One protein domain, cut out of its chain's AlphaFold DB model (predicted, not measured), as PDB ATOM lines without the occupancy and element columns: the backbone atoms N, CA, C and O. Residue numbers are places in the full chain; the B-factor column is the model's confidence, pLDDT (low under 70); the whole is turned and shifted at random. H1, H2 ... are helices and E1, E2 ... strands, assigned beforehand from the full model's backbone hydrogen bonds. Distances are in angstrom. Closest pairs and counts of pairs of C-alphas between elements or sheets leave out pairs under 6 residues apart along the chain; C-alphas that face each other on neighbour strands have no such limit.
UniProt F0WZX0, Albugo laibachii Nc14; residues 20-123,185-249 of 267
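What this domain is: This is residues 20 to 123 and 185 to 249 of the 267 residues of a protein of Albugo laibachii Nc14 (UniProt F0WZX0). Two twisted sheets stand next to each other along the longest axis: an antiparallel sheet in the order E4 E3 E12 E13, and a mixed sheet in the order E9 E8 E5 E6 E11, curled like part of a barrel, with short helix H6 at their junction. H1, hairpin E1 and E2, and H2 gather by the first sheet, away from the curled one; the small parallel pair E7 and E10 packs by E11 through E7. The printed part has 169 residues with six named helices and thirteen named strands, in the order H1 E1 E2 H2 E3 E4 H3 E5 E6 E7 H4 E8 E9 H5 E10 E11 H6 E12 E13. The class is mixed, helices and strands; the whole is compact, radius of gyration of the C-alphas 17.0 A, spanning 52 by 40 by 29 A.

How they stand to each other: Start at H1, residues 22 to 31, which only grazes the four-stranded sheet; its closest C-alphas to E4, residues 64 to 70, are Gly 22 and Cys 65, 4.8 A apart. E1, residues 33 to 35, and E2, residues 41 to 43, form a hairpin, N 34 to O 42 2.8 A. H2, residues 44 to 50, only grazes the four-stranded sheet, and only just, with 5 pairs of C-alphas within 10 A. E3, residues 53 to 60, has antiparallel neighbours E4, N 66 to O 58 2.7 A, and E12, residues 233 to 239, N 55 to O 236 2.8 A. E12 and E13, residues 242 to 248, form a hairpin, N 235 to O 246 2.8 A. H3, residues 74 to 78, is not on this sheet. Hairpin E5, residues 91 to 97, and E6, residues 103 to 110, has N 93 to O 105 at 2.9 A. E6 is parallel to E11, residues 222 to 225, N 108 to O 222 2.8 A. E8, residues 188 to 192, is antiparallel to E5, N 94 to O 191 2.8 A, and forms a hairpin with E9, residues 195 to 200, N 190 to O 198 2.9 A. E7, residues 116 to 118, is parallel to E10, residues 214 to 216, N 118 to O 215 2.9 A. Lys 120 of H4, residues 120 to 123, has its C-alpha 5.7 A from that of Glu 216, the closest pair with E10. H6, residues 226 to 230, lies only just over E3, with 3 C-alphas falling on it, at a height over the sheet of 6.5 A; it only grazes the curled sheet. H5, residues 202 to 205, and H6 only just touch, with 3 pairs of C-alphas within 8 A, the closest Leu 204 and Ser 227 at 7.0 A. Every O i to N i+4 pair is within hydrogen-bond range in H1, H2 and H3, but 0 of 1 in H6, where 2 of 2 O i to N i+3 pairs are; H4 and H5 are too short.

Where its parts are: Find C-alpha 22 at (225.315, 265.288, 306.646); H1 runs 14.0 A from there. E3 measures 22.7 A, E6 21.4 A and E12 19.7 A. E13 ends at C-alpha 248, (222.455, 250.422, 318.863).

The domain as a whole: The farthest C-alphas, Thr 39 and Glu 99, are 56.1 A apart. Residues 124 to 184 are not printed; C-alphas 123 and 185 are 17.2 A apart across the cut. The link H3 to E5 is long, 12 residues. Mean pLDDT of the printed part is 72.8; 86 residues are under 70, among them 56 to 88.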
ATOM      1  N   LEU A  20     219.408 266.410 311.593       65.00
ATOM      2  CA  LEU A  20     220.472 267.167 310.938       65.00
ATOM      3  C   LEU A  20     220.992 266.334 309.759       65.00
ATOM      4  O   LEU A  20     221.281 265.147 309.941       65.00
ATOM      5  N   ASP A  21     221.063 266.912 308.560       63.53
ATOM      6  CA  ASP A  21     221.687 266.251 307.405       63.53
ATOM      7  C   ASP A  21     223.222 266.275 307.483       63.53
ATOM      8  O   ASP A  21     223.808 266.950 308.329       63.53
ATOM      9  N   GLY A  22     223.869 265.498 306.612       60.75
ATOM     10  CA  GLY A  22     225.315 265.288 306.646       60.75
ATOM     11  C   GLY A  22     226.136 266.551 306.384       60.75
ATOM     12  O   GLY A  22     227.163 266.735 307.031       60.75
ATOM     13  N   ASP A  23     225.686 267.440 305.497       66.06
ATOM     14  CA  ASP A  23     226.405 268.681 305.181       66.06
ATOM     15  C   ASP A  23     226.315 269.676 306.336       66.06
ATOM     16  O   ASP A  23     227.317 270.282 306.726       66.06
ATOM     17  N   SER A  24     225.132 269.788 306.937       66.00
ATOM     18  CA  SER A  24     224.914 270.585 308.142       66.00
ATOM     19  C   SER A  24     225.710 270.024 309.318       66.00
ATOM     20  O   SER A  24     226.349 270.793 310.030       66.00
ATOM     21  N   LEU A  25     225.749 268.695 309.485       65.25
ATOM     22  CA  LEU A  25     226.565 268.019 310.500       65.25
ATOM     23  C   LEU A  25     228.055 268.279 310.287       65.25
ATOM     24  O   LEU A  25     228.754 268.621 311.233       65.25
ATOM     25  N   ARG A  26     228.538 268.181 309.048       65.44
ATOM     26  CA  ARG A  26     229.934 268.454 308.703       65.44
ATOM     27  C   ARG A  26     230.303 269.917 308.933       65.44
ATOM     28  O   ARG A  26     231.362 270.212 309.476       65.44
ATOM     29  N   LYS A  27     229.445 270.855 308.527       69.06
ATOM     30  CA  LYS A  27     229.658 272.282 308.802       69.06
ATOM     31  C   LYS A  27     229.693 272.528 310.308       69.06
ATOM     32  O   LYS A  27     230.557 273.260 310.783       69.06
ATOM     33  N   TRP A  28     228.798 271.876 311.042       68.06
ATOM     34  CA  TRP A  28     228.711 271.976 312.490       68.06
ATOM     35  C   TRP A  28     229.969 271.450 313.191       68.06
ATOM     36  O   TRP A  28     230.500 272.144 314.054       68.06
ATOM     37  N   THR A  29     230.512 270.300 312.774       64.88
ATOM     38  CA  THR A  29     231.757 269.751 313.345       64.88
ATOM     39  C   THR A  29     232.990 270.585 313.007       64.88
ATOM     40  O   THR A  29     233.886 270.697 313.836       64.88
ATOM     41  N   LEU A  30     233.043 271.199 311.821       72.12
ATOM     42  CA  LEU A  30     234.185 272.022 311.404       72.12
ATOM     43  C   LEU A  30     234.186 273.423 312.020       72.12
ATOM     44  O   LEU A  30     235.246 273.968 312.309       72.12
ATOM     45  N   THR A  31     233.010 274.030 312.172       75.81
ATOM     46  CA  THR A  31     232.891 275.429 312.619       75.81
ATOM     47  C   THR A  31     232.583 275.562 314.103       75.81
ATOM     48  O   THR A  31     232.678 276.660 314.637       75.81
ATOM     49  N   ASN A  32     232.203 274.467 314.771       69.88
ATOM     50  CA  ASN A  32     231.661 274.476 316.131       69.88
ATOM     51  C   ASN A  32     230.390 275.354 316.275       69.88
ATOM     52  O   ASN A  32     229.978 275.708 317.384       69.88
ATOM     53  N   GLU A  33     229.741 275.682 315.149       69.94
ATOM     54  CA  GLU A  33     228.557 276.536 315.049       69.94
ATOM     55  C   GLU A  33     227.441 275.811 314.288       69.94
ATOM     56  O   GLU A  33     227.631 275.314 313.177       69.94
ATOM     57  N   LEU A  34     226.245 275.761 314.874       65.56
ATOM     58  CA  LEU A  34     225.042 275.287 314.205       65.56
ATOM     59  C   LEU A  34     224.278 276.485 313.655       65.56
ATOM     60  O   LEU A  34     223.839 277.361 314.406       65.56
ATOM     61  N   GLN A  35     224.086 276.511 312.340       63.41
ATOM     62  CA  GLN A  35     223.241 277.507 311.701       63.41
ATOM     63  C   GLN A  35     221.770 277.112 311.883       63.41
ATOM     64  O   GLN A  35     221.329 276.082 311.379       63.41
ATOM     65  N   ILE A  36     221.028 277.914 312.648       59.47
ATOM     66  CA  ILE A  36     219.616 277.666 312.986       59.47
ATOM     67  C   ILE A  36     218.687 278.312 311.952       59.47
ATOM     68  O   ILE A  36     217.598 277.814 311.674       59.47
ATOM     69  N   SER A  37     219.111 279.449 311.409       58.16
ATOM     70  CA  SER A  37     218.412 280.199 310.372       58.16
ATOM     71  C   SER A  37     219.432 280.882 309.461       58.16
ATOM     72  O   SER A  37     220.641 280.782 309.673       58.16
ATOM     73  N   GLU A  38     218.962 281.611 308.451       60.31
ATOM     74  CA  GLU A  38     219.835 282.397 307.569       60.31
ATOM     75  C   GLU A  38     220.726 283.379 308.347       60.31
ATOM     76  O   GLU A  38     221.881 283.582 307.980       60.31
ATOM     77  N   THR A  39     220.227 283.917 309.462       63.94
ATOM     78  CA  THR A  39     220.885 284.980 310.235       63.94
ATOM     79  C   THR A  39     221.379 284.544 311.611       63.94
ATOM     80  O   THR A  39     222.162 285.263 312.225       63.94
ATOM     81  N   SER A  40     220.921 283.401 312.124       53.50
ATOM     82  CA  SER A  40     221.174 282.996 313.508       53.50
ATOM     83  C   SER A  40     222.024 281.739 313.583       53.50
ATOM     84  O   SER A  40     221.777 280.740 312.898       53.50
ATOM     85  N   LYS A  41     222.998 281.775 314.489       70.81
ATOM     86  CA  LYS A  41     223.880 280.658 314.808       70.81
ATOM     87  C   LYS A  41     223.859 280.384 316.308       70.81
ATOM     88  O   LYS A  41     223.618 281.292 317.101       70.81
ATOM     89  N   VAL A  42     224.131 279.144 316.695       65.56
ATOM     90  CA  VAL A  42     224.362 278.749 318.092       65.56
ATOM     91  C   VAL A  42     225.642 277.928 318.179       65.56
ATOM     92  O   VAL A  42     225.945 277.175 317.256       65.56
ATOM     93  N   SER A  43     226.397 278.046 319.271       68.88
ATOM     94  CA  SER A  43     227.548 277.163 319.485       68.88
ATOM     95  C   SER A  43     227.096 275.736 319.817       68.88
ATOM     96  O   SER A  43     226.045 275.543 320.437       68.88
ATOM     97  N   VAL A  44     227.898 274.738 319.423       66.31
ATOM     98  CA  VAL A  44     227.696 273.314 319.775       66.31
ATOM     99  C   VAL A  44     227.435 273.154 321.275       66.31
ATOM    100  O   VAL A  44     226.445 272.548 321.681       66.31
ATOM    101  N   GLU A  45     228.306 273.745 322.088       64.50
ATOM    102  CA  GLU A  45     228.259 273.656 323.546       64.50
ATOM    103  C   GLU A  45     226.959 274.243 324.108       64.50
ATOM    104  O   GLU A  45     226.259 273.591 324.882       64.50
ATOM    105  N   SER A  46     226.567 275.439 323.649       64.31
ATOM    106  CA  SER A  46     225.308 276.065 324.073       64.31
ATOM    107  C   SER A  46     224.092 275.237 323.668       64.31
ATOM    108  O   SER A  46     223.100 275.210 324.398       64.31
ATOM    109  N   TYR A  47     224.146 274.575 322.510       67.56
ATOM    110  CA  TYR A  47     223.067 273.712 322.051       67.56
ATOM    111  C   TYR A  47     222.940 272.464 322.932       67.56
ATOM    112  O   TYR A  47     221.845 272.203 323.431       67.56
ATOM    113  N   PHE A  48     224.030 271.729 323.176       63.44
ATOM    114  CA  PHE A  48     223.992 270.507 323.990       63.44
ATOM    115  C   PHE A  48     223.670 270.784 325.462       63.44
ATOM    116  O   PHE A  48     222.856 270.068 326.043       63.44
ATOM    117  N   ASN A  49     224.196 271.871 326.037       66.31
ATOM    118  CA  ASN A  49     223.875 272.268 327.412       66.31
ATOM    119  C   ASN A  49     222.382 272.582 327.596       66.31
ATOM    120  O   ASN A  49     221.826 272.368 328.672       66.31
ATOM    121  N   ARG A  50     221.717 273.088 326.549       63.59
ATOM    122  CA  ARG A  50     220.280 273.408 326.578       63.59
ATOM    123  C   ARG A  50     219.382 272.238 326.185       63.59
ATOM    124  O   ARG A  50     218.195 272.273 326.494       63.59
ATOM    125  N   ASN A  51     219.923 271.232 325.504       59.84
ATOM    126  CA  ASN A  51     219.161 270.118 324.954       59.84
ATOM    127  C   ASN A  51     219.753 268.789 325.439       59.84
ATOM    128  O   ASN A  51     220.273 268.013 324.654       59.84
ATOM    129  N   THR A  52     219.686 268.474 326.731       61.81
ATOM    130  CA  THR A  52     220.024 267.110 327.170       61.81
ATOM    131  C   THR A  52     219.024 266.109 326.572       61.81
ATOM    132  O   THR A  52     217.824 266.386 326.490       61.81
ATOM    133  N   GLY A  53     219.492 264.958 326.077       63.94
ATOM    134  CA  GLY A  53     218.628 264.091 325.274       63.94
ATOM    135  C   GLY A  53     219.267 262.809 324.750       63.94
ATOM    136  O   GLY A  53     220.454 262.548 324.952       63.94
ATOM    137  N   PHE A  54     218.443 262.014 324.058       63.00
ATOM    138  CA  PHE A  54     218.880 260.859 323.275       63.00
ATOM    139  C   PHE A  54     219.026 261.271 321.811       63.00
ATOM    140  O   PHE A  54     218.112 261.827 321.200       63.00
ATOM    141  N   TYR A  55     220.160 260.925 321.229       70.31
ATOM    142  CA  TYR A  55     220.506 261.215 319.850       70.31
ATOM    143  C   TYR A  55     220.875 259.918 319.141       70.31
ATOM    144  O   TYR A  55     221.401 259.000 319.768       70.31
ATOM    145  N   SER A  56     220.648 259.833 317.833       66.31
ATOM    146  CA  SER A  56     221.193 258.737 317.029       66.31
ATOM    147  C   SER A  56     221.836 259.236 315.748       66.31
ATOM    148  O   SER A  56     221.261 260.036 315.013       66.31
ATOM    149  N   LEU A  57     223.030 258.737 315.466       67.31
ATOM    150  CA  LEU A  57     223.681 258.843 314.176       67.31
ATOM    151  C   LEU A  57     223.266 257.643 313.330       67.31
ATOM    152  O   LEU A  57     223.527 256.492 313.689       67.31
ATOM    153  N   THR A  58     222.616 257.920 312.205       67.06
ATOM    154  CA  THR A  58     222.257 256.918 311.198       67.06
ATOM    155  C   THR A  58     222.836 257.309 309.848       67.06
ATOM    156  O   THR A  58     223.077 258.486 309.587       67.06
ATOM    157  N   TRP A  59     223.056 256.343 308.962       67.75
ATOM    158  CA  TRP A  59     223.490 256.617 307.595       67.75
ATOM    159  C   TRP A  59     222.530 255.995 306.586       67.75
ATOM    160  O   TRP A  59     221.930 254.951 306.830       67.75
ATOM    161  N   SER A  60     222.370 256.646 305.435       65.56
ATOM    162  CA  SER A  60     221.668 256.064 304.288       65.56
ATOM    163  C   SER A  60     222.330 256.491 302.985       65.56
ATOM    164  O   SER A  60     222.772 257.634 302.874       65.56
ATOM    165  N   GLU A  61     222.316 255.623 301.974       62.62
ATOM    166  CA  GLU A  61     222.942 255.904 300.671       62.62
ATOM    167  C   GLU A  61     222.444 257.210 300.048       62.62
ATOM    168  O   GLU A  61     223.222 257.994 299.515       62.62
ATOM    169  N   ARG A  62     221.136 257.477 300.153       65.38
ATOM    170  CA  ARG A  62     220.512 258.655 299.537       65.38
ATOM    171  C   ARG A  62     220.836 259.963 300.251       65.38
ATOM    172  O   ARG A  62     220.738 261.017 299.633       65.38
ATOM    173  N   LYS A  63     221.075 259.923 301.563       63.22
ATOM    174  CA  LYS A  63     221.029 261.125 302.414       63.22
ATOM    175  C   LYS A  63     222.247 261.287 303.329       63.22
ATOM    176  O   LYS A  63     222.255 262.212 304.136       63.22
ATOM    177  N   GLY A  64     223.238 260.404 303.213       68.06
ATOM    178  CA  GLY A  64     224.460 260.422 304.010       68.06
ATOM    179  C   GLY A  64     224.222 260.160 305.497       68.06
ATOM    180  O   GLY A  64     223.208 259.569 305.886       68.06
ATOM    181  N   CYS A  65     225.184 260.601 306.312       66.12
ATOM    182  CA  CYS A  65     225.097 260.589 307.770       66.12
ATOM    183  C   CYS A  65     224.019 261.571 308.247       66.12
ATOM    184  O   CYS A  65     223.864 262.659 307.693       66.12
ATOM    185  N   ARG A  66     223.259 261.180 309.266       66.50
ATOM    186  CA  ARG A  66     222.155 261.942 309.839       66.50
ATOM    187  C   ARG A  66     222.194 261.856 311.346       66.50
ATOM    188  O   ARG A  66     222.217 260.755 311.887       66.50
ATOM    189  N   LEU A  67     222.101 263.002 312.007       67.25
ATOM    190  CA  LEU A  67     221.858 263.056 313.443       67.25
ATOM    191  C   LEU A  67     220.359 263.205 313.687       67.25
ATOM    192  O   LEU A  67     219.758 264.196 313.278       67.25
ATOM    193  N   ASN A  68     219.746 262.225 314.337       66.44
ATOM    194  CA  ASN A  68     218.356 262.266 314.759       66.44
ATOM    195  C   ASN A  68     218.295 262.617 316.242       66.44
ATOM    196  O   ASN A  68     219.074 262.101 317.041       66.44
ATOM    197  N   PHE A  69     217.341 263.463 316.599       67.44
ATOM    198  CA  PHE A  69     217.121 263.898 317.970       67.44
ATOM    199  C   PHE A  69     215.814 263.283 318.447       67.44
ATOM    200  O   PHE A  69     214.768 263.433 317.802       67.44
ATOM    201  N   TYR A  70     215.871 262.606 319.585       63.16
ATOM    202  CA  TYR A  70     214.701 262.076 320.255       63.16
ATOM    203  C   TYR A  70     214.557 262.805 321.585       63.16
ATOM    204  O   TYR A  70     215.480 262.845 322.400       63.16
ATOM    205  N   SER A  71     213.369 263.360 321.832       54.66
ATOM    206  CA  SER A  71     212.966 263.609 323.214       54.66
ATOM    207  C   SER A  71     213.094 262.282 323.948       54.66
ATOM    208  O   SER A  71     212.649 261.270 323.399       54.66
ATOM    209  N   ILE A  72     213.709 262.277 325.133       53.59
ATOM    210  CA  ILE A  72     213.799 261.086 325.981       53.59
ATOM    211  C   ILE A  72     212.374 260.613 326.249       53.59
ATOM    212  O   ILE A  72     211.693 261.109 327.145       53.59
ATOM    213  N   ASP A  73     211.876 259.709 325.415       45.56
ATOM    214  CA  ASP A  73     210.569 259.139 325.627       45.56
ATOM    215  C   ASP A  73     210.716 258.291 326.887       45.56
ATOM    216  O   ASP A  73     211.626 257.459 326.970       45.56
ATOM    217  N   LYS A  74     209.861 258.486 327.894       48.00
ATOM    218  CA  LYS A  74     209.888 257.652 329.111       48.00
ATOM    219  C   LYS A  74     209.763 256.158 328.757       48.00
ATOM    220  O   LYS A  74     210.162 255.288 329.536       48.00
ATOM    221  N   ALA A  75     209.272 255.860 327.552       42.09
ATOM    222  CA  ALA A  75     209.306 254.553 326.916       42.09
ATOM    223  C   ALA A  75     210.723 253.995 326.656       42.09
ATOM    224  O   ALA A  75     210.893 252.796 326.795       42.09
ATOM    225  N   LEU A  76     211.750 254.788 326.329       46.25
ATOM    226  CA  LEU A  76     213.142 254.310 326.184       46.25
ATOM    227  C   LEU A  76     213.788 253.976 327.537       46.25
ATOM    228  O   LEU A  76     214.621 253.079 327.620       46.25
ATOM    229  N   THR A  77     213.358 254.637 328.616       48.91
ATOM    230  CA  THR A  77     213.747 254.252 329.983       48.91
ATOM    231  C   THR A  77     213.027 252.995 330.492       48.91
ATOM    232  O   THR A  77     213.513 252.367 331.428       48.91
ATOM    233  N   THR A  78     211.885 252.609 329.901       46.31
ATOM    234  CA  THR A  78     211.018 251.516 330.406       46.31
ATOM    235  C   THR A  78     210.920 250.293 329.488       46.31
ATOM    236  O   THR A  78     210.856 249.165 329.977       46.31
ATOM    237  N   LYS A  79     210.945 250.456 328.162       42.19
ATOM    238  CA  LYS A  79     211.013 249.352 327.197       42.19
ATOM    239  C   LYS A  79     212.442 248.856 327.174       42.19
ATOM    240  O   LYS A  79     213.275 249.542 326.604       42.19
ATOM    241  N   ARG A  80     212.663 247.695 327.813       43.28
ATOM    242  CA  ARG A  80     213.888 246.875 327.835       43.28
ATOM    243  C   ARG A  80     215.136 247.721 327.676       43.28
ATOM    244  O   ARG A  80     215.435 248.081 326.546       43.28
ATOM    245  N   ARG A  81     215.873 247.935 328.775       44.06
ATOM    246  CA  ARG A  81     217.280 248.355 328.744       44.06
ATOM    247  C   ARG A  81     217.936 247.680 327.539       44.06
ATOM    248  O   ARG A  81     218.307 246.512 327.604       44.06
ATOM    249  N   VAL A  82     218.009 248.395 326.414       49.19
ATOM    250  CA  VAL A  82     219.033 248.140 325.419       49.19
ATOM    251  C   VAL A  82     220.268 248.175 326.301       49.19
ATOM    252  O   VAL A  82     220.359 249.073 327.143       49.19
ATOM    253  N   ASP A  83     221.090 247.130 326.301       52.28
ATOM    254  CA  ASP A  83     222.317 247.159 327.101       52.28
ATOM    255  C   ASP A  83     223.187 248.261 326.511       52.28
ATOM    256  O   ASP A  83     224.009 248.050 325.619       52.28
ATOM    257  N   LEU A  84     222.903 249.464 326.976       52.25
ATOM    258  CA  LEU A  84     223.538 250.706 326.669       52.25
ATOM    259  C   LEU A  84     224.836 250.616 327.464       52.25
ATOM    260  O   LEU A  84     224.901 250.935 328.651       52.25
ATOM    261  N   GLN A  85     225.857 250.050 326.828       60.91
ATOM    262  CA  GLN A  85     227.195 249.997 327.392       60.91
ATOM    263  C   GLN A  85     227.857 251.348 327.185       60.91
ATOM    264  O   GLN A  85     228.067 251.764 326.050       60.91
ATOM    265  N   ARG A  86     228.153 252.027 328.294       62.78
ATOM    266  CA  ARG A  86     228.831 253.319 328.294       62.78
ATOM    267  C   ARG A  86     230.224 253.154 327.699       62.78
ATOM    268  O   ARG A  86     231.031 252.391 328.233       62.78
ATOM    269  N   LEU A  87     230.502 253.885 326.630       65.25
ATOM    270  CA  LEU A  87     231.836 253.977 326.050       65.25
ATOM    271  C   LEU A  87     232.421 255.338 326.412       65.25
ATOM    272  O   LEU A  87     231.729 256.351 326.316       65.25
ATOM    273  N   GLY A  88     233.683 255.352 326.834       68.56
ATOM    274  CA  GLY A  88     234.463 256.586 326.856       68.56
ATOM    275  C   GLY A  88     234.942 256.954 325.451       68.56
ATOM    276  O   GLY A  88     234.672 256.237 324.484       68.56
ATOM    277  N   ASP A  89     235.732 258.023 325.355       73.44
ATOM    278  CA  ASP A  89     236.345 258.487 324.096       73.44
ATOM    279  C   ASP A  89     237.138 257.384 323.386       73.44
ATOM    280  O   ASP A  89     237.252 257.348 322.161       73.44
ATOM    281  N   THR A  90     237.680 256.460 324.181       84.25
ATOM    282  CA  THR A  90     238.328 255.246 323.706       84.25
ATOM    283  C   THR A  90     237.871 254.052 324.539       84.25
ATOM    284  O   THR A  90     237.664 254.179 325.748       84.25
ATOM    285  N   PHE A  91     237.724 252.891 323.909       86.00
ATOM    286  CA  PHE A  91     237.266 251.663 324.559       86.00
ATOM    287  C   PHE A  91     237.988 250.434 323.997       86.00
ATOM    288  O   PHE A  91     238.522 250.460 322.889       86.00
ATOM    289  N   MET A  92     238.033 249.357 324.781       90.56
ATOM    290  CA  MET A  92     238.724 248.123 324.404       90.56
ATOM    291  C   MET A  92     237.745 247.120 323.801       90.56
ATOM    292  O   MET A  92     236.786 246.737 324.463       90.56
ATOM    293  N   VAL A  93     238.008 246.646 322.586       90.44
ATOM    294  CA  VAL A  93     237.254 245.555 321.943       90.44
ATOM    295  C   VAL A  93     238.164 244.356 321.717       90.44
ATOM    296  O   VAL A  93     239.382 244.498 321.663       90.44
ATOM    297  N   HIS A  94     237.592 243.178 321.523       93.50
ATOM    298  CA  HIS A  94     238.295 242.050 320.930       93.50
ATOM    299  C   HIS A  94     238.069 242.054 319.417       93.50
ATOM    300  O   HIS A  94     236.931 242.072 318.954       93.50
ATOM    301  N   VAL A  95     239.148 242.045 318.641       91.19
ATOM    302  CA  VAL A  95     239.110 241.984 317.176       91.19
ATOM    303  C   VAL A  95     239.551 240.598 316.732       91.19
ATOM    304  O   VAL A  95     240.653 240.171 317.072       91.19
ATOM    305  N   SER A  96     238.721 239.912 315.950       90.06
ATOM    306  CA  SER A  96     239.081 238.654 315.291       90.06
ATOM    307  C   SER A  96     239.083 238.798 313.770       90.06
ATOM    308  O   SER A  96     238.290 239.536 313.173       90.06
ATOM    309  N   PHE A  97     240.014 238.081 313.142       85.38
ATOM    310  CA  PHE A  97     240.225 238.057 311.696       85.38
ATOM    311  C   PHE A  97     239.893 236.667 311.158       85.38
ATOM    312  O   PHE A  97     240.761 235.800 311.110       85.38
ATOM    313  N   GLY A  98     238.645 236.451 310.737       82.50
ATOM    314  CA  GLY A  98     238.185 235.112 310.360       82.50
ATOM    315  C   GLY A  98     238.274 234.138 311.539       82.50
ATOM    316  O   GLY A  98     237.609 234.345 312.550       82.50
ATOM    317  N   GLU A  99     239.094 233.096 311.396       82.44
ATOM    318  CA  GLU A  99     239.287 232.030 312.397       82.44
ATOM    319  C   GLU A  99     240.388 232.338 313.425       82.44
ATOM    320  O   GLU A  99     240.618 231.557 314.347       82.44
ATOM    321  N   ASP A 100     241.078 233.468 313.283       87.06
ATOM    322  CA  ASP A 100     242.112 233.874 314.226       87.06
ATOM    323  C   ASP A 100     241.565 234.107 315.637       87.06
ATOM    324  O   ASP A 100     240.438 234.581 315.829       87.06
ATOM    325  N   SER A 101     242.425 233.871 316.631       89.56
ATOM    326  CA  SER A 101     242.119 234.209 318.013       89.56
ATOM    327  C   SER A 101     241.849 235.717 318.164       89.56
ATOM    328  O   SER A 101     242.545 236.546 317.568       89.56
ATOM    329  N   PRO A 102     240.829 236.100 318.953       92.06
ATOM    330  CA  PRO A 102     240.520 237.500 319.184       92.06
ATOM    331  C   PRO A 102     241.661 238.200 319.928       92.06
ATOM    332  O   PRO A 102     242.135 237.713 320.954       92.06
ATOM    333  N   VAL A 103     242.048 239.385 319.461       93.69
ATOM    334  CA  VAL A 103     243.069 240.228 320.100       93.69
ATOM    335  C   VAL A 103     242.407 241.468 320.682       93.69
ATOM    336  O   VAL A 103     241.591 242.104 320.018       93.69
ATOM    337  N   GLN A 104     242.751 241.828 321.917       94.88
ATOM    338  CA  GLN A 104     242.235 243.046 322.535       94.88
ATOM    339  C   GLN A 104     242.854 244.284 321.869       94.88
ATOM    340  O   GLN A 104     244.063 244.333 321.649       94.88
ATOM    341  N   GLN A 105     242.031 245.268 321.522       94.56
ATOM    342  CA  GLN A 105     242.415 246.445 320.750       94.56
ATOM    343  C   GLN A 105     241.700 247.688 321.258       94.56
ATOM    344  O   GLN A 105     240.531 247.630 321.641       94.56
ATOM    345  N   LYS A 106     242.405 248.818 321.213       94.00
ATOM    346  CA  LYS A 106     241.840 250.125 321.531       94.00
ATOM    347  C   LYS A 106     241.098 250.673 320.318       94.00
ATOM    348  O   LYS A 106     241.614 250.638 319.201       94.00
ATOM    349  N   VAL A 107     239.901 251.194 320.547       90.56
ATOM    350  CA  VAL A 107     239.008 251.723 319.517       90.56
ATOM    351  C   VAL A 107     238.493 253.089 319.938       90.56
ATOM    352  O   VAL A 107     238.217 253.312 321.116       90.56
ATOM    353  N   ARG A 108     238.333 253.989 318.970       89.44
ATOM    354  CA  ARG A 108     237.571 255.232 319.102       89.44
ATOM    355  C   ARG A 108     236.654 255.424 317.903       89.44
ATOM    356  O   ARG A 108     236.926 254.896 316.826       89.44
ATOM    357  N   ILE A 109     235.583 256.184 318.088       83.94
ATOM    358  CA  ILE A 109     234.685 256.587 317.000       83.94
ATOM    359  C   ILE A 109     235.069 258.002 316.585       83.94
ATOM    360  O   ILE A 109     235.211 258.876 317.437       83.94
ATOM    361  N   ASP A 110     235.218 258.225 315.286       84.12
ATOM    362  CA  ASP A 110     235.489 259.546 314.729       84.12
ATOM    363  C   ASP A 110     234.602 259.765 313.507       84.12
ATOM    364  O   ASP A 110     234.928 259.377 312.389       84.12
ATOM    365  N   ALA A 111     233.430 260.360 313.724       74.31
ATOM    366  CA  ALA A 111     232.468 260.580 312.650       74.31
ATOM    367  C   ALA A 111     232.914 261.663 311.647       74.31
ATOM    368  O   ALA A 111     232.283 261.792 310.595       74.31
ATOM    369  N   VAL A 112     233.963 262.439 311.958       76.94
ATOM    370  CA  VAL A 112     234.535 263.439 311.043       76.94
ATOM    371  C   VAL A 112     235.332 262.746 309.940       76.94
ATOM    372  O   VAL A 112     235.280 263.154 308.778       76.94
ATOM    373  N   GLU A 113     236.022 261.662 310.284       80.69
ATOM    374  CA  GLU A 113     236.703 260.805 309.324       80.69
ATOM    375  C   GLU A 113     235.686 259.903 308.610       80.69
ATOM    376  O   GLU A 113     234.904 259.185 309.229       80.69
ATOM    377  N   GLU A 114     235.681 259.899 307.276       83.38
ATOM    378  CA  GLU A 114     234.848 258.946 306.532       83.38
ATOM    379  C   GLU A 114     235.426 257.528 306.608       83.38
ATOM    380  O   GLU A 114     234.717 256.551 306.870       83.38
ATOM    381  N   ALA A 115     236.736 257.418 306.393       89.06
ATOM    382  CA  ALA A 115     237.430 256.144 306.347       89.06
ATOM    383  C   ALA A 115     237.618 255.554 307.748       89.06
ATOM    384  O   ALA A 115     237.956 256.255 308.699       89.06
ATOM    385  N   THR A 116     237.487 254.235 307.846       89.88
ATOM    386  CA  THR A 116     237.921 253.501 309.034       89.88
ATOM    387  C   THR A 116     239.442 253.385 309.010       89.88
ATOM    388  O   THR A 116     240.014 252.847 308.056       89.88
ATOM    389  N   ARG A 117     240.113 253.891 310.047       93.25
ATOM    390  CA  ARG A 117     241.567 253.770 310.192       93.25
ATOM    391  C   ARG A 117     241.919 252.596 311.086       93.25
ATOM    392  O   ARG A 117     241.294 252.363 312.118       93.25
ATOM    393  N   ILE A 118     242.917 251.843 310.654       92.75
ATOM    394  CA  ILE A 118     243.266 250.546 311.216       92.75
ATOM    395  C   ILE A 118     244.740 250.563 311.616       92.75
ATOM    396  O   ILE A 118     245.556 251.002 310.799       92.75
ATOM    397  N   PRO A 119     245.123 250.036 312.795       94.69
ATOM    398  CA  PRO A 119     246.522 249.964 313.182       94.69
ATOM    399  C   PRO A 119     247.368 249.263 312.123       94.69
ATOM    400  O   PRO A 119     246.953 248.276 311.497       94.69
ATOM    401  N   LYS A 120     248.587 249.762 311.937       93.88
ATOM    402  CA  LYS A 120     249.501 249.364 310.859       93.88
ATOM    403  C   LYS A 120     249.691 247.855 310.715       93.88
ATOM    404  O   LYS A 120     249.741 247.340 309.592       93.88
ATOM    405  N   ALA A 121     249.783 247.143 311.838       87.81
ATOM    406  CA  ALA A 121     249.932 245.688 311.863       87.81
ATOM    407  C   ALA A 121     248.781 244.978 311.126       87.81
ATOM    408  O   ALA A 121     249.010 244.090 310.299       87.81
ATOM    409  N   TYR A 122     247.546 245.426 311.355       88.94
ATOM    410  CA  TYR A 122     246.350 244.869 310.727       88.94
ATOM    411  C   TYR A 122     246.131 245.408 309.317       88.94
ATOM    412  O   TYR A 122     245.745 244.642 308.431       88.94
ATOM    413  N   TYR A 123     246.429 246.686 309.073       90.19
ATOM    414  CA  TYR A 123     246.262 247.301 307.756       90.19
ATOM    415  C   TYR A 123     247.040 246.541 306.673       90.19
ATOM    416  O   TYR A 123     246.471 246.150 305.650       90.19
ATOM    417  N   ASP A 185     234.341 234.423 302.991       64.62
ATOM    418  CA  ASP A 185     234.421 235.863 302.913       64.62
ATOM    419  C   ASP A 185     235.209 236.401 304.104       64.62
ATOM    420  O   ASP A 185     235.164 235.882 305.215       64.62
ATOM    421  N   PHE A 186     236.069 237.375 303.818       70.62
ATOM    422  CA  PHE A 186     236.943 237.945 304.824       70.62
ATOM    423  C   PHE A 186     236.072 238.814 305.722       70.62
ATOM    424  O   PHE A 186     235.564 239.840 305.269       70.62
ATOM    425  N   PHE A 187     235.896 238.387 306.968       78.94
ATOM    426  CA  PHE A 187     235.149 239.132 307.968       78.94
ATOM    427  C   PHE A 187     236.081 239.556 309.085       78.94
ATOM    428  O   PHE A 187     236.779 238.732 309.684       78.94
ATOM    429  N   LEU A 188     236.060 240.850 309.373       84.56
ATOM    430  CA  LEU A 188     236.585 241.371 310.617       84.56
ATOM    431  C   LEU A 188     235.430 241.471 311.597       84.56
ATOM    432  O   LEU A 188     234.431 242.128 311.300       84.56
ATOM    433  N   THR A 189     235.577 240.830 312.752       89.00
ATOM    434  CA  THR A 189     234.585 240.923 313.819       89.00
ATOM    435  C   THR A 189     235.177 241.687 314.989       89.00
ATOM    436  O   THR A 189     236.253 241.344 315.471       89.00
ATOM    437  N   MET A 190     234.471 242.716 315.446       90.00
ATOM    438  CA  MET A 190     234.750 243.373 316.720       90.00
ATOM    439  C   MET A 190     233.711 242.918 317.733       90.00
ATOM    440  O   MET A 190     232.511 242.984 317.457       90.00
ATOM    441  N   THR A 191     234.149 242.467 318.900       88.81
ATOM    442  CA  THR A 191     233.276 242.146 320.027       88.81
ATOM    443  C   THR A 191     233.642 242.999 321.233       88.81
ATOM    444  O   THR A 191     234.811 243.251 321.513       88.81
ATOM    445  N   TYR A 192     232.634 243.473 321.953       83.31
ATOM    446  CA  TYR A 192     232.808 244.217 323.191       83.31
ATOM    447  C   TYR A 192     232.056 243.479 324.300       83.31
ATOM    448  O   TYR A 192     230.837 243.290 324.239       83.31
ATOM    449  N   GLY A 193     232.799 242.973 325.286       83.25
ATOM    450  CA  GLY A 193     232.282 241.961 326.207       83.25
ATOM    451  C   GLY A 193     231.814 240.711 325.449       83.25
ATOM    452  O   GLY A 193     232.524 240.193 324.592       83.25
ATOM    453  N   SER A 194     230.598 240.241 325.735       80.75
ATOM    454  CA  SER A 194     229.973 239.103 325.041       80.75
ATOM    455  C   SER A 194     229.233 239.485 323.754       80.75
ATOM    456  O   SER A 194     228.666 238.616 323.090       80.75
ATOM    457  N   LYS A 195     229.198 240.775 323.395       79.38
ATOM    458  CA  LYS A 195     228.388 241.271 322.280       79.38
ATOM    459  C   LYS A 195     229.227 241.498 321.042       79.38
ATOM    460  O   LYS A 195     230.306 242.081 321.097       79.38
ATOM    461  N   LYS A 196     228.691 241.078 319.902       82.31
ATOM    462  CA  LYS A 196     229.263 241.368 318.594       82.31
ATOM    463  C   LYS A 196     228.931 242.800 318.206       82.31
ATOM    464  O   LYS A 196     227.779 243.101 317.941       82.31
ATOM    465  N   LEU A 197     229.942 243.655 318.214       74.56
ATOM    466  CA  LEU A 197     229.822 245.084 317.968       74.56
ATOM    467  C   LEU A 197     229.730 245.405 316.478       74.56
ATOM    468  O   LEU A 197     228.980 246.280 316.071       74.56
ATOM    469  N   LEU A 198     230.540 244.735 315.666       78.81
ATOM    470  CA  LEU A 198     230.654 245.065 314.254       78.81
ATOM    471  C   LEU A 198     231.144 243.849 313.484       78.81
ATOM    472  O   LEU A 198     232.064 243.161 313.934       78.81
ATOM    473  N   GLN A 199     230.557 243.604 312.316       82.94
ATOM    474  CA  GLN A 199     231.113 242.691 311.328       82.94
ATOM    475  C   GLN A 199     231.384 243.468 310.055       82.94
ATOM    476  O   GLN A 199     230.506 243.647 309.220       82.94
ATOM    477  N   LEU A 200     232.624 243.913 309.885       75.19
ATOM    478  CA  LEU A 200     232.970 244.679 308.704       75.19
ATOM    479  C   LEU A 200     233.015 243.765 307.473       75.19
ATOM    480  O   LEU A 200     234.016 243.081 307.227       75.19
ATOM    481  N   HIS A 201     231.929 243.778 306.703       75.19
ATOM    482  CA  HIS A 201     231.835 243.113 305.410       75.19
ATOM    483  C   HIS A 201     232.725 243.800 304.359       75.19
ATOM    484  O   HIS A 201     232.856 245.025 304.369       75.19
ATOM    485  N   PRO A 202     233.269 243.056 303.375       72.69
ATOM    486  CA  PRO A 202     234.063 243.644 302.296       72.69
ATOM    487  C   PRO A 202     233.353 244.733 301.480       72.69
ATOM    488  O   PRO A 202     234.021 245.585 300.899       72.69
ATOM    489  N   SER A 203     232.018 244.722 301.431       69.38
ATOM    490  CA  SER A 203     231.209 245.766 300.784       69.38
ATOM    491  C   SER A 203     231.342 247.134 301.459       69.38
ATOM    492  O   SER A 203     231.151 248.150 300.801       69.38
ATOM    493  N   LEU A 204     231.712 247.177 302.739       71.25
ATOM    494  CA  LEU A 204     231.898 248.417 303.498       71.25
ATOM    495  C   LEU A 204     233.276 249.048 303.271       71.25
ATOM    496  O   LEU A 204     233.521 250.172 303.700       71.25
ATOM    497  N   TYR A 205     234.189 248.337 302.606       77.56
ATOM    498  CA  TYR A 205     235.555 248.811 302.383       77.56
ATOM    499  C   TYR A 205     235.673 249.771 301.213       77.56
ATOM    500  O   TYR A 205     236.749 250.323 301.003       77.56
ATOM    501  N   TYR A 206     234.607 249.938 300.438       80.19
ATOM    502  CA  TYR A 206     234.606 250.769 299.251       80.19
ATOM    503  C   TYR A 206     233.474 251.790 299.332       80.19
ATOM    504  O   TYR A 206     232.400 251.521 299.878       80.19
ATOM    505  N   ASP A 207     233.713 252.987 298.814       77.94
ATOM    506  CA  ASP A 207     232.634 253.921 298.520       77.94
ATOM    507  C   ASP A 207     231.977 253.602 297.165       77.94
ATOM    508  O   ASP A 207     232.334 252.648 296.469       77.94
ATOM    509  N   LYS A 208     230.979 254.413 296.808       72.25
ATOM    510  CA  LYS A 208     230.259 254.333 295.530       72.25
ATOM    511  C   LYS A 208     231.168 254.519 294.307       72.25
ATOM    512  O   LYS A 208     230.852 254.006 293.239       72.25
ATOM    513  N   ASP A 209     232.291 255.210 294.481       73.56
ATOM    514  CA  ASP A 209     233.273 255.519 293.444       73.56
ATOM    515  C   ASP A 209     234.431 254.495 293.457       73.56
ATOM    516  O   ASP A 209     235.436 254.663 292.769       73.56
ATOM    517  N   CYS A 210     234.271 253.397 294.212       73.88
ATOM    518  CA  CYS A 210     235.253 252.331 294.408       73.88
ATOM    519  C   CYS A 210     236.558 252.782 295.090       73.88
ATOM    520  O   CYS A 210     237.565 252.067 295.022       73.88
ATOM    521  N   ASN A 211     236.556 253.912 295.799       78.44
ATOM    522  CA  ASN A 211     237.675 254.311 296.643       78.44
ATOM    523  C   ASN A 211     237.695 253.483 297.921       78.44
ATOM    524  O   ASN A 211     236.661 253.181 298.517       78.44
ATOM    525  N   PHE A 212     238.897 253.140 298.370       82.69
ATOM    526  CA  PHE A 212     239.091 252.324 299.556       82.69
ATOM    527  C   PHE A 212     238.865 253.146 300.838       82.69
ATOM    528  O   PHE A 212     239.598 254.093 301.124       82.69
ATOM    529  N   LEU A 213     237.863 252.758 301.625       85.19
ATOM    530  CA  LEU A 213     237.442 253.388 302.883       85.19
ATOM    531  C   LEU A 213     238.162 252.834 304.116       85.19
ATOM    532  O   LEU A 213     237.777 253.126 305.246       85.19
ATOM    533  N   ILE A 214     239.211 252.044 303.909       88.12
ATOM    534  CA  ILE A 214     240.106 251.603 304.972       88.12
ATOM    535  C   ILE A 214     241.459 252.285 304.794       88.12
ATOM    536  O   ILE A 214     242.106 252.169 303.750       88.12
ATOM    537  N   LYS A 215     241.919 252.965 305.841       92.81
ATOM    538  CA  LYS A 215     243.226 253.629 305.876       92.81
ATOM    539  C   LYS A 215     244.086 253.079 307.012       92.81
ATOM    540  O   LYS A 215     243.589 252.425 307.926       92.81
ATOM    541  N   GLU A 216     245.388 253.313 306.925       95.06
ATOM    542  CA  GLU A 216     246.304 253.076 308.044       95.06
ATOM    543  C   GLU A 216     246.031 254.141 309.121       95.06
ATOM    544  O   GLU A 216     245.780 255.300 308.787       95.06
ATOM    545  N   SER A 217     245.999 253.739 310.392       95.44
ATOM    546  CA  SER A 217     245.976 254.677 311.518       95.44
ATOM    547  C   SER A 217     247.384 255.201 311.790       95.44
ATOM    548  O   SER A 217     248.366 254.496 311.555       95.44
ATOM    549  N   ASP A 218     247.465 256.428 312.297       94.50
ATOM    550  CA  ASP A 218     248.729 257.067 312.673       94.50
ATOM    551  C   ASP A 218     249.306 256.472 313.974       94.50
ATOM    552  O   ASP A 218     250.494 256.618 314.260       94.50
ATOM    553  N   ASP A 219     248.471 255.766 314.740       94.12
ATOM    554  CA  ASP A 219     248.792 255.104 316.001       94.12
ATOM    555  C   ASP A 219     248.269 253.650 316.045       94.12
ATOM    556  O   ASP A 219     247.719 253.118 315.075       94.12
ATOM    557  N   ASP A 220     248.419 252.994 317.198       93.38
ATOM    558  CA  ASP A 220     247.900 251.640 317.441       93.38
ATOM    559  C   ASP A 220     246.399 251.612 317.808       93.38
ATOM    560  O   ASP A 220     245.890 250.610 318.318       93.38
ATOM    561  N   THR A 221     245.663 252.695 317.540       93.38
ATOM    562  CA  THR A 221     244.226 252.798 317.811       93.38
ATOM    563  C   THR A 221     243.419 252.544 316.539       93.38
ATOM    564  O   THR A 221     243.725 253.041 315.456       93.38
ATOM    565  N   TRP A 222     242.326 251.793 316.661       93.56
ATOM    566  CA  TRP A 222     241.306 251.730 315.618       93.56
ATOM    567  C   TRP A 222     240.449 252.991 315.645       93.56
ATOM    568  O   TRP A 222     239.871 253.328 316.679       93.56
ATOM    569  N   VAL A 223     240.309 253.650 314.500       92.12
ATOM    570  CA  VAL A 223     239.424 254.808 314.343       92.12
ATOM    571  C   VAL A 223     238.257 254.394 313.466       92.12
ATOM    572  O   VAL A 223     238.403 254.214 312.257       92.12
ATOM    573  N   LEU A 224     237.094 254.210 314.080       88.38
ATOM    574  CA  LEU A 224     235.875 253.882 313.362       88.38
ATOM    575  C   LEU A 224     235.285 255.164 312.768       88.38
ATOM    576  O   LEU A 224     234.693 255.973 313.485       88.38
ATOM    577  N   GLY A 225     235.494 255.337 311.464       87.00
ATOM    578  CA  GLY A 225     234.965 256.456 310.693       87.00
ATOM    579  C   GLY A 225     233.455 256.360 310.472       87.00
ATOM    580  O   GLY A 225     232.828 255.339 310.761       87.00
ATOM    581  N   SER A 226     232.852 257.382 309.869       82.06
ATOM    582  CA  SER A 226     231.416 257.383 309.540       82.06
ATOM    583  C   SER A 226     230.996 256.289 308.543       82.06
ATOM    584  O   SER A 226     229.815 255.950 308.477       82.06
ATOM    585  N   SER A 227     231.938 255.661 307.830       81.06
ATOM    586  CA  SER A 227     231.690 254.464 307.007       81.06
ATOM    587  C   SER A 227     231.089 253.288 307.782       81.06
ATOM    588  O   SER A 227     230.318 252.527 307.196       81.06
ATOM    589  N   ILE A 228     231.357 253.156 309.087       77.00
ATOM    590  CA  ILE A 228     230.737 252.101 309.910       77.00
ATOM    591  C   ILE A 228     229.222 252.285 310.022       77.00
ATOM    592  O   ILE A 228     228.492 251.312 310.183       77.00
ATOM    593  N   LEU A 229     228.735 253.528 309.909       71.81
ATOM    594  CA  LEU A 229     227.317 253.842 310.084       71.81
ATOM    595  C   LEU A 229     226.445 253.252 308.969       71.81
ATOM    596  O   LEU A 229     225.221 253.238 309.072       71.81
ATOM    597  N   ARG A 230     227.077 252.760 307.895       72.56
ATOM    598  CA  ARG A 230     226.425 251.991 306.833       72.56
ATOM    599  C   ARG A 230     225.901 250.637 307.319       72.56
ATOM    600  O   ARG A 230     225.014 250.093 306.675       72.56
ATOM    601  N   ASP A 231     226.451 250.114 308.415       69.56
ATOM    602  CA  ASP A 231     226.146 248.783 308.959       69.56
ATOM    603  C   ASP A 231     225.583 248.834 310.386       69.56
ATOM    604  O   ASP A 231     224.831 247.955 310.795       69.56
ATOM    605  N   ILE A 232     225.905 249.885 311.144       69.62
ATOM    606  CA  ILE A 232     225.464 250.051 312.534       69.62
ATOM    607  C   ILE A 232     224.894 251.446 312.788       69.62
ATOM    608  O   ILE A 232     225.263 252.417 312.135       69.62
ATOM    609  N   SER A 233     224.020 251.570 313.785       67.31
ATOM    610  CA  SER A 233     223.594 252.874 314.300       67.31
ATOM    611  C   SER A 233     224.306 253.180 315.617       67.31
ATOM    612  O   SER A 233     224.455 252.320 316.485       67.31
ATOM    613  N   VAL A 234     224.739 254.426 315.793       69.00
ATOM    614  CA  VAL A 234     225.362 254.875 317.048       69.00
ATOM    615  C   VAL A 234     224.381 255.789 317.758       69.00
ATOM    616  O   VAL A 234     223.934 256.780 317.189       69.00
ATOM    617  N   SER A 235     224.032 255.464 318.995       68.50
ATOM    618  CA  SER A 235     223.230 256.328 319.855       68.50
ATOM    619  C   SER A 235     224.141 257.125 320.784       68.50
ATOM    620  O   SER A 235     225.049 256.585 321.405       68.50
ATOM    621  N   ILE A 236     223.902 258.422 320.888       68.81
ATOM    622  CA  ILE A 236     224.634 259.328 321.772       68.81
ATOM    623  C   ILE A 236     223.642 259.803 322.820       68.81
ATOM    624  O   ILE A 236     222.527 260.199 322.487       68.81
ATOM    625  N   VAL A 237     224.022 259.761 324.087       65.12
ATOM    626  CA  VAL A 237     223.183 260.253 325.177       65.12
ATOM    627  C   VAL A 237     223.956 261.308 325.919       65.12
ATOM    628  O   VAL A 237     225.056 261.064 326.404       65.12
ATOM    629  N   THR A 238     223.376 262.496 325.993       61.72
ATOM    630  CA  THR A 238     224.002 263.615 326.688       61.72
ATOM    631  C   THR A 238     223.246 263.887 327.979       61.72
ATOM    632  O   THR A 238     222.048 264.184 327.971       61.72
ATOM    633  N   TRP A 239     223.970 263.832 329.083       62.44
ATOM    634  CA  TRP A 239     223.546 264.259 330.406       62.44
ATOM    635  C   TRP A 239     224.107 265.650 330.701       62.44
ATOM    636  O   TRP A 239     224.994 266.128 330.001       62.44
ATOM    637  N   THR A 240     223.630 266.290 331.771       57.00
ATOM    638  CA  THR A 240     224.029 267.658 332.142       57.00
ATOM    639  C   THR A 240     225.547 267.839 332.268       57.00
ATOM    640  O   THR A 240     226.044 268.912 331.962       57.00
ATOM    641  N   ASN A 241     226.280 266.791 332.672       61.12
ATOM    642  CA  ASN A 241     227.730 266.839 332.910       61.12
ATOM    643  C   ASN A 241     228.507 265.691 332.235       61.12
ATOM    644  O   ASN A 241     229.665 265.453 332.574       61.12
ATOM    645  N   SER A 242     227.884 264.920 331.342       59.16
ATOM    646  CA  SER A 242     228.573 263.820 330.660       59.16
ATOM    647  C   SER A 242     227.930 263.478 329.326       59.16
ATOM    648  O   SER A 242     226.718 263.579 329.162       59.16
ATOM    649  N   VAL A 243     228.745 263.025 328.381       56.09
ATOM    650  CA  VAL A 243     228.284 262.438 327.123       56.09
ATOM    651  C   VAL A 243     228.643 260.965 327.154       56.09
ATOM    652  O   VAL A 243     229.804 260.614 327.335       56.09
ATOM    653  N   ASP A 244     227.636 260.118 326.997       62.97
ATOM    654  CA  ASP A 244     227.800 258.677 326.940       62.97
ATOM    655  C   ASP A 244     227.457 258.196 325.532       62.97
ATOM    656  O   ASP A 244     226.398 258.504 324.976       62.97
ATOM    657  N   LEU A 245     228.375 257.440 324.937       58.09
ATOM    658  CA  LEU A 245     228.158 256.793 323.651       58.09
ATOM    659  C   LEU A 245     227.637 255.379 323.871       58.09
ATOM    660  O   LEU A 245     228.141 254.642 324.722       58.09
ATOM    661  N   TYR A 246     226.660 254.999 323.056       64.62
ATOM    662  CA  TYR A 246     226.052 253.682 323.046       64.62
ATOM    663  C   TYR A 246     225.927 253.167 321.616       64.62
ATOM    664  O   TYR A 246     225.501 253.882 320.711       64.62
ATOM    665  N   PHE A 247     226.233 251.896 321.393       61.59
ATOM    666  CA  PHE A 247     225.926 251.266 320.114       61.59
ATOM    667  C   PHE A 247     224.513 250.702 320.136       61.59
ATOM    668  O   PHE A 247     224.170 249.905 321.010       61.59
ATOM    669  N   ASP A 248     223.710 251.098 319.152       61.59
ATOM    670  CA  ASP A 248     222.455 250.422 318.863       61.59
ATOM    671  C   ASP A 248     222.709 249.533 317.650       61.59
ATOM    672  O   ASP A 248     222.746 249.989 316.506       61.59
ATOM    673  N   LEU A 249     222.943 248.248 317.918       55.03
ATOM    674  CA  LEU A 249     223.097 247.215 316.896       55.03
ATOM    675  C   LEU A 249     221.728 246.901 316.288       55.03
ATOM    676  O   LEU A 249     221.212 245.790 316.390       55.03
TER     677      LEU A 249